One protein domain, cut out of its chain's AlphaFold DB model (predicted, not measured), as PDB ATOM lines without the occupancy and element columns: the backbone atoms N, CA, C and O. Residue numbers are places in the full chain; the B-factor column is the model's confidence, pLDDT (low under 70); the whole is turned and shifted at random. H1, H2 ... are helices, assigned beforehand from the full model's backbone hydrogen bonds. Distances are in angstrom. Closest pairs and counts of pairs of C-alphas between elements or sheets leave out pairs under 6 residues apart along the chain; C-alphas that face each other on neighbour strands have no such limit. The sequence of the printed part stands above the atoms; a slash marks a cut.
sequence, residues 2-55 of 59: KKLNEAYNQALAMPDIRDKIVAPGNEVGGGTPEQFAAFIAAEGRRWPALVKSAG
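What this domain is: This is residues 2 to 55 of the 59 residues of the protein "ABC transporter substrate-binding protein" of uncultured bacterium 5 (UniProt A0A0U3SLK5). Two short helices, H1 and H2, make an L, and residues 23 to 32 fold back from the end of H2 toward Asn 5 in H1. From there the long helix H3 sticks out as a free arm with residues 34 to 54. The printed part has 54 residues, with H1, H2, H3 in order and no named strand: all helix in class. It is only just loose, close to extended, with a radius of gyration of the C-alphas of 15.0 A, and spans 42 by 28 by 10 A.

How they stand to each other: Begin with H1, residues 2 to 12; it is close to but not clearly touching H2, residues 15 to 22, about perpendicular at 85 degrees. Their closest C-alphas, of Leu 12 and Arg 18, are 5.9 A apart. H3, residues 33 to 54, is apart from H2. H1 and H3 are close but not clearly touching, about perpendicular at 74 degrees; their closest C-alphas, of Asn 5 and Pro 33, are 7.2 A apart. Every O i to N i+4 pair is within hydrogen-bond range in H1 and H2, and 16 of 18 in H3.

Where its parts are: Find C-alpha 2 at (202.301, 161.059, 138.522); H1 runs 15.4 A from there. H2 runs 10.5 A. H3 runs 31.6 A to C-alpha 54 at (174.151, 159.306, 165.911).

The domain as a whole: The C-alphas farthest apart, of Lys 3 and Gly 55, are 42.9 A apart. The printed part has no cut, and no printed residue is under 70 in pLDDT.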
ATOM      1  N   LYS A   2     202.312 159.703 139.119       88.50
ATOM      2  CA  LYS A   2     202.301 161.059 138.522       88.50
ATOM      3  C   LYS A   2     201.673 161.142 137.116       88.50
ATOM      4  O   LYS A   2     200.689 161.842 136.946       88.50
ATOM      5  N   LYS A   3     202.146 160.333 136.158       94.31
ATOM      6  CA  LYS A   3     201.623 160.314 134.774       94.31
ATOM      7  C   LYS A   3     200.117 160.018 134.677       94.31
ATOM      8  O   LYS A   3     199.436 160.565 133.819       94.31
ATOM      9  N   LEU A   4     199.595 159.150 135.550       96.06
ATOM     10  CA  LEU A   4     198.163 158.836 135.582       96.06
ATOM     11  C   LEU A   4     197.359 160.015 136.134       96.06
ATOM     12  O   LEU A   4     196.339 160.370 135.558       96.06
ATOM     13  N   ASN A   5     197.827 160.631 137.222       96.06
ATOM     14  CA  ASN A   5     197.181 161.812 137.790       96.06
ATOM     15  C   ASN A   5     197.176 162.988 136.798       96.06
ATOM     16  O   ASN A   5     196.157 163.652 136.653       96.06
ATOM     17  N   GLU A   6     198.273 163.202 136.072       96.94
ATOM     18  CA  GLU A   6     198.356 164.225 135.023       96.94
ATOM     19  C   GLU A   6     197.338 163.973 133.907       96.94
ATOM     20  O   GLU A   6     196.558 164.867 133.585       96.94
ATOM     21  N   ALA A   7     197.289 162.752 133.364       97.19
ATOM     22  CA  ALA A   7     196.319 162.390 132.332       97.19
ATOM     23  C   ALA A   7     194.867 162.508 132.832       97.19
ATOM     24  O   ALA A   7     193.995 162.982 132.107       97.19
ATOM     25  N   TYR A   8     194.610 162.126 134.085       96.31
ATOM     26  CA  TYR A   8     193.302 162.269 134.719       96.31
ATOM     27  C   TYR A   8     192.886 163.743 134.830       96.31
ATOM     28  O   TYR A   8     191.802 164.109 134.384       96.31
ATOM     29  N   ASN A   9     193.764 164.606 135.347       96.81
ATOM     30  CA  ASN A   9     193.497 166.040 135.458       96.81
ATOM     31  C   ASN A   9     193.311 166.706 134.082       96.81
ATOM     32  O   ASN A   9     192.464 167.584 133.942       96.81
ATOM     33  N   GLN A  10     194.048 166.268 133.057       97.19
ATOM     34  CA  GLN A  10     193.839 166.722 131.678       97.19
ATOM     35  C   GLN A  10     192.455 166.326 131.148       97.19
ATOM     36  O   GLN A  10     191.769 167.165 130.570       97.19
ATOM     37  N   ALA A  11     192.018 165.086 131.382       97.19
ATOM     38  CA  ALA A  11     190.693 164.628 130.967       97.19
ATOM     39  C   ALA A  11     189.568 165.413 131.662       97.19
ATOM     40  O   ALA A  11     188.597 165.792 131.016       97.19
ATOM     41  N   LEU A  12     189.712 165.730 132.954       96.38
ATOM     42  CA  LEU A  12     188.733 166.542 133.689       96.38
ATOM     43  C   LEU A  12     188.617 167.991 133.184       96.38
ATOM     44  O   LEU A  12     187.597 168.641 133.419       96.38
ATOM     45  N   ALA A  13     189.643 168.504 132.502       95.44
ATOM     46  CA  ALA A  13     189.613 169.823 131.876       95.44
ATOM     47  C   ALA A  13     188.882 169.829 130.520       95.44
ATOM     48  O   ALA A  13     188.588 170.905 129.996       95.44
ATOM     49  N   MET A  14     188.577 168.658 129.948       98.12
ATOM     50  CA  MET A  14     187.832 168.562 128.694       98.12
ATOM     51  C   MET A  14     186.348 168.901 128.930       98.12
ATOM     52  O   MET A  14     185.735 168.312 129.826       98.12
ATOM     53  N   PRO A  15     185.742 169.816 128.143       97.25
ATOM     54  CA  PRO A  15     184.360 170.248 128.358       97.25
ATOM     55  C   PRO A  15     183.342 169.105 128.338       97.25
ATOM     56  O   PRO A  15     182.500 169.022 129.221       97.25
ATOM     57  N   ASP A  16     183.462 168.166 127.398       98.00
ATOM     58  CA  ASP A  16     182.528 167.045 127.262       98.00
ATOM     59  C   ASP A  16     182.587 166.071 128.452       98.00
ATOM     60  O   ASP A  16     181.571 165.494 128.844       98.00
ATOM     61  N   ILE A  17     183.770 165.889 129.043       97.38
ATOM     62  CA  ILE A  17     183.957 165.096 130.262       97.38
ATOM     63  C   ILE A  17     183.382 165.838 131.463       97.38
ATOM     64  O   ILE A  17     182.657 165.244 132.263       97.38
ATOM     65  N   ARG A  18     183.664 167.140 131.570       96.44
ATOM     66  CA  ARG A  18     183.128 167.996 132.627       96.44
ATOM     67  C   ARG A  18     181.600 167.967 132.631       96.44
ATOM     68  O   ARG A  18     181.011 167.696 133.674       96.44
ATOM     69  N   ASP A  19     180.982 168.163 131.470       97.50
ATOM     70  CA  ASP A  19     179.529 168.194 131.294       97.50
ATOM     71  C   ASP A  19     178.881 166.871 131.713       97.50
ATOM     72  O   ASP A  19     177.889 166.864 132.439       97.50
ATOM     73  N   LYS A  20     179.486 165.733 131.344       97.38
ATOM     74  CA  LYS A  20     179.007 164.402 131.755       97.38
ATOM     75  C   LYS A  20     179.067 164.181 133.267       97.38
ATOM     76  O   LYS A  20     178.217 163.473 133.799       97.38
ATOM     77  N   ILE A  21     180.056 164.756 133.953       97.31
ATOM     78  CA  ILE A  21     180.185 164.647 135.412       97.31
ATOM     79  C   ILE A  21     179.132 165.515 136.101       97.31
ATOM     80  O   ILE A  21     178.454 165.027 137.004       97.31
ATOM     81  N   VAL A  22     178.974 166.771 135.670       97.31
ATOM     82  CA  VAL A  22     178.098 167.739 136.352       97.31
ATOM     83  C   VAL A  22     176.617 167.576 136.017       97.31
ATOM     84  O   VAL A  22     175.779 167.920 136.843       97.31
ATOM     85  N   ALA A  23     176.268 167.025 134.848       98.00
ATOM     86  CA  ALA A  23     174.878 166.821 134.426       98.00
ATOM     87  C   ALA A  23     174.002 166.056 135.446       98.00
ATOM     88  O   ALA A  23     172.886 166.501 135.707       98.00
ATOM     89  N   PRO A  24     174.463 164.953 136.069       97.31
ATOM     90  CA  PRO A  24     173.718 164.277 137.137       97.31
ATOM     91  C   PRO A  24     173.836 164.950 138.521       97.31
ATOM     92  O   PRO A  24     173.417 164.357 139.511       97.31
ATOM     93  N   GLY A  25     174.410 166.154 138.620       96.75
ATOM     94  CA  GLY A  25     174.566 166.896 139.875       96.75
ATOM     95  C   GLY A  25     175.853 166.609 140.653       96.75
ATOM     96  O   GLY A  25     175.934 166.979 141.822       96.75
ATOM     97  N   ASN A  26     176.857 165.962 140.046       97.62
ATOM     98  CA  ASN A  26     178.159 165.806 140.701       97.62
ATOM     99  C   ASN A  26     179.015 167.068 140.567       97.62
ATOM    100  O   ASN A  26     178.834 167.897 139.676       97.62
ATOM    101  N   GLU A  27     180.043 167.139 141.401       94.31
ATOM    102  CA  GLU A  27     181.109 168.121 141.286       94.31
ATOM    103  C   GLU A  27     182.348 167.496 140.642       94.31
ATOM    104  O   GLU A  27     182.665 166.318 140.830       94.31
ATOM    105  N   VAL A  28     183.065 168.298 139.861       94.12
ATOM    106  CA  VAL A  28     184.303 167.862 139.210       94.12
ATOM    107  C   VAL A  28     185.426 167.892 140.238       94.12
ATOM    108  O   VAL A  28     185.764 168.953 140.761       94.12
ATOM    109  N   GLY A  29     185.997 166.720 140.511       90.62
ATOM    110  CA  GLY A  29     187.170 166.570 141.370       90.62
ATOM    111  C   GLY A  29     188.488 166.912 140.666       90.62
ATOM    112  O   GLY A  29     188.533 167.706 139.729       90.62
ATOM    113  N   GLY A  30     189.577 166.292 141.124       90.69
ATOM    114  CA  GLY A  30     190.929 166.476 140.591       90.69
ATOM    115  C   GLY A  30     191.943 166.770 141.692       90.69
ATOM    116  O   GLY A  30     191.706 166.483 142.866       90.69
ATOM    117  N   GLY A  31     193.076 167.350 141.305       92.81
ATOM    118  CA  GLY A  31     194.136 167.755 142.230       92.81
ATOM    119  C   GLY A  31     195.274 166.746 142.312       92.81
ATOM    120  O   GLY A  31     195.466 165.920 141.411       92.81
ATOM    121  N   THR A  32     196.075 166.840 143.369       95.88
ATOM    122  CA  THR A  32     197.251 165.984 143.558       95.88
ATOM    123  C   THR A  32     196.895 164.684 144.290       95.88
ATOM    124  O   THR A  32     195.911 164.633 145.038       95.88
ATOM    125  N   PRO A  33     197.693 163.612 144.128       95.75
ATOM    126  CA  PRO A  33     197.526 162.387 144.911       95.75
ATOM    127  C   PRO A  33     197.511 162.631 146.429       95.75
ATOM    128  O   PRO A  33     196.764 161.977 147.153       95.75
ATOM    129  N   GLU A  34     198.291 163.597 146.911       96.31
ATOM    130  CA  GLU A  34     198.385 163.953 148.329       96.31
ATOM    131  C   GLU A  34     197.103 164.625 148.830       96.31
ATOM    132  O   GLU A  34     196.653 164.328 149.935       96.31
ATOM    133  N   GLN A  35     196.476 165.478 148.013       96.00
ATOM    134  CA  GLN A  35     195.177 166.074 148.341       96.00
ATOM    135  C   GLN A  35     194.096 164.994 148.470       96.00
ATOM    136  O   GLN A  35     193.317 165.012 149.423       96.00
ATOM    137  N   PHE A  36     194.094 164.009 147.568       95.56
ATOM    138  CA  PHE A  36     193.160 162.887 147.655       95.56
ATOM    139  C   PHE A  36     193.428 162.004 148.885       95.56
ATOM    140  O   PHE A  36     192.497 161.650 149.606       95.56
ATOM    141  N   ALA A  37     194.695 161.706 149.193       96.62
ATOM    142  CA  ALA A  37     195.060 160.961 150.400       96.62
ATOM    143  C   ALA A  37     194.626 161.690 151.686       96.62
ATOM    144  O   ALA A  37     194.082 161.070 152.602       96.62
ATOM    145  N   ALA A  38     194.816 163.012 151.741       97.69
ATOM    146  CA  ALA A  38     194.375 163.839 152.859       97.69
ATOM    147  C   ALA A  38     192.847 163.827 153.018       97.69
ATOM    148  O   ALA A  38     192.357 163.705 154.144       97.69
ATOM    149  N   PHE A  39     192.103 163.890 151.909       97.00
ATOM    150  CA  PHE A  39     190.645 163.777 151.905       97.00
ATOM    151  C   PHE A  39     190.187 162.438 152.493       97.00
ATOM    152  O   PHE A  39     189.446 162.428 153.471       97.00
ATOM    153  N   ILE A  40     190.700 161.309 151.993       98.00
ATOM    154  CA  ILE A  40     190.336 159.978 152.507       98.00
ATOM    155  C   ILE A  40     190.644 159.850 154.004       98.00
ATOM    156  O   ILE A  40     189.822 159.337 154.763       98.00
ATOM    157  N   ALA A  41     191.793 160.358 154.461       98.38
ATOM    158  CA  ALA A  41     192.141 160.338 155.878       98.38
ATOM    159  C   ALA A  41     191.185 161.189 156.735       98.38
ATOM    160  O   ALA A  41     190.865 160.806 157.861       98.38
ATOM    161  N   ALA A  42     190.735 162.343 156.235       98.38
ATOM    162  CA  ALA A  42     189.770 163.196 156.925       98.38
ATOM    163  C   ALA A  42     188.382 162.542 156.994       98.38
ATOM    164  O   ALA A  42     187.807 162.435 158.079       98.38
ATOM    165  N   GLU A  43     187.889 162.026 155.869       98.06
ATOM    166  CA  GLU A  43     186.590 161.360 155.776       98.06
ATOM    167  C   GLU A  43     186.543 160.085 156.621       98.06
ATOM    168  O   GLU A  43     185.578 159.856 157.354       98.06
ATOM    169  N   GLY A  44     187.627 159.303 156.605       98.06
ATOM    170  CA  GLY A  44     187.779 158.096 157.415       98.06
ATOM    171  C   GLY A  44     187.773 158.359 158.922       98.06
ATOM    172  O   GLY A  44     187.462 157.456 159.693       98.06
ATOM    173  N   ARG A  45     188.061 159.588 159.371       98.00
ATOM    174  CA  ARG A  45     187.857 159.999 160.771       98.00
ATOM    175  C   ARG A  45     186.447 160.531 161.009       98.00
ATOM    176  O   ARG A  45     185.842 160.217 162.033       98.00
ATOM    177  N   ARG A  46     185.930 161.336 160.077       98.31
ATOM    178  CA  ARG A  46     184.655 162.049 160.211       98.31
ATOM    179  C   ARG A  46     183.460 161.101 160.271       98.31
ATOM    180  O   ARG A  46     182.653 161.199 161.193       98.31
ATOM    181  N   TRP A  47     183.346 160.184 159.312       97.88
ATOM    182  CA  TRP A  47     182.143 159.361 159.172       97.88
ATOM    183  C   TRP A  47     181.962 158.334 160.292       97.88
ATOM    184  O   TRP A  47     180.857 158.272 160.830       97.88
ATOM    185  N   PRO A  48     182.991 157.583 160.739       96.81
ATOM    186  CA  PRO A  48     182.816 156.660 161.860       96.81
ATOM    187  C   PRO A  48     182.437 157.373 163.162       96.81
ATOM    188  O   PRO A  48     181.603 156.875 163.919       96.81
ATOM    189  N   ALA A  49     183.014 158.555 163.411       97.12
ATOM    190  CA  ALA A  49     182.656 159.376 164.562       97.12
ATOM    191  C   ALA A  49     181.181 159.801 164.504       97.12
ATOM    192  O   ALA A  49     180.463 159.644 165.494       97.12
ATOM    193  N   LEU A  50     180.716 160.259 163.336       97.50
ATOM    194  CA  LEU A  50     179.319 160.624 163.126       97.50
ATOM    195  C   LEU A  50     178.386 159.430 163.358       97.50
ATOM    196  O   LEU A  50     177.486 159.531 164.189       97.50
ATOM    197  N   VAL A  51     178.634 158.300 162.689       97.50
ATOM    198  CA  VAL A  51     177.826 157.071 162.802       97.50
ATOM    199  C   VAL A  51     177.688 156.643 164.261       97.50
ATOM    200  O   VAL A  51     176.575 156.414 164.732       97.50
ATOM    201  N   LYS A  52     178.804 156.613 165.003       96.50
ATOM    202  CA  LYS A  52     178.802 156.267 166.428       96.50
ATOM    203  C   LYS A  52     177.997 157.265 167.259       96.50
ATOM    204  O   LYS A  52     177.218 156.844 168.108       96.50
ATOM    205  N   SER A  53     178.181 158.565 167.030       97.38
ATOM    206  CA  SER A  53     177.486 159.615 167.791       97.38
ATOM    207  C   SER A  53     175.976 159.642 167.542       97.38
ATOM    208  O   SER A  53     175.212 159.915 168.461       97.38
ATOM    209  N   ALA A  54     175.550 159.314 166.321       97.62
ATOM    210  CA  ALA A  54     174.151 159.306 165.911       97.62
ATOM    211  C   ALA A  54     173.455 157.954 166.161       97.62
ATOM    212  O   ALA A  54     172.265 157.823 165.891       97.62
ATOM    213  N   GLY A  55     174.180 156.938 166.649       96.56
ATOM    214  CA  GLY A  55     173.631 155.601 166.892       96.56
ATOM    215  C   GLY A  55     173.158 154.881 165.625       96.56
ATOM    216  O   GLY A  55     172.316 153.988 165.712       96.56
TER     217      GLY A  55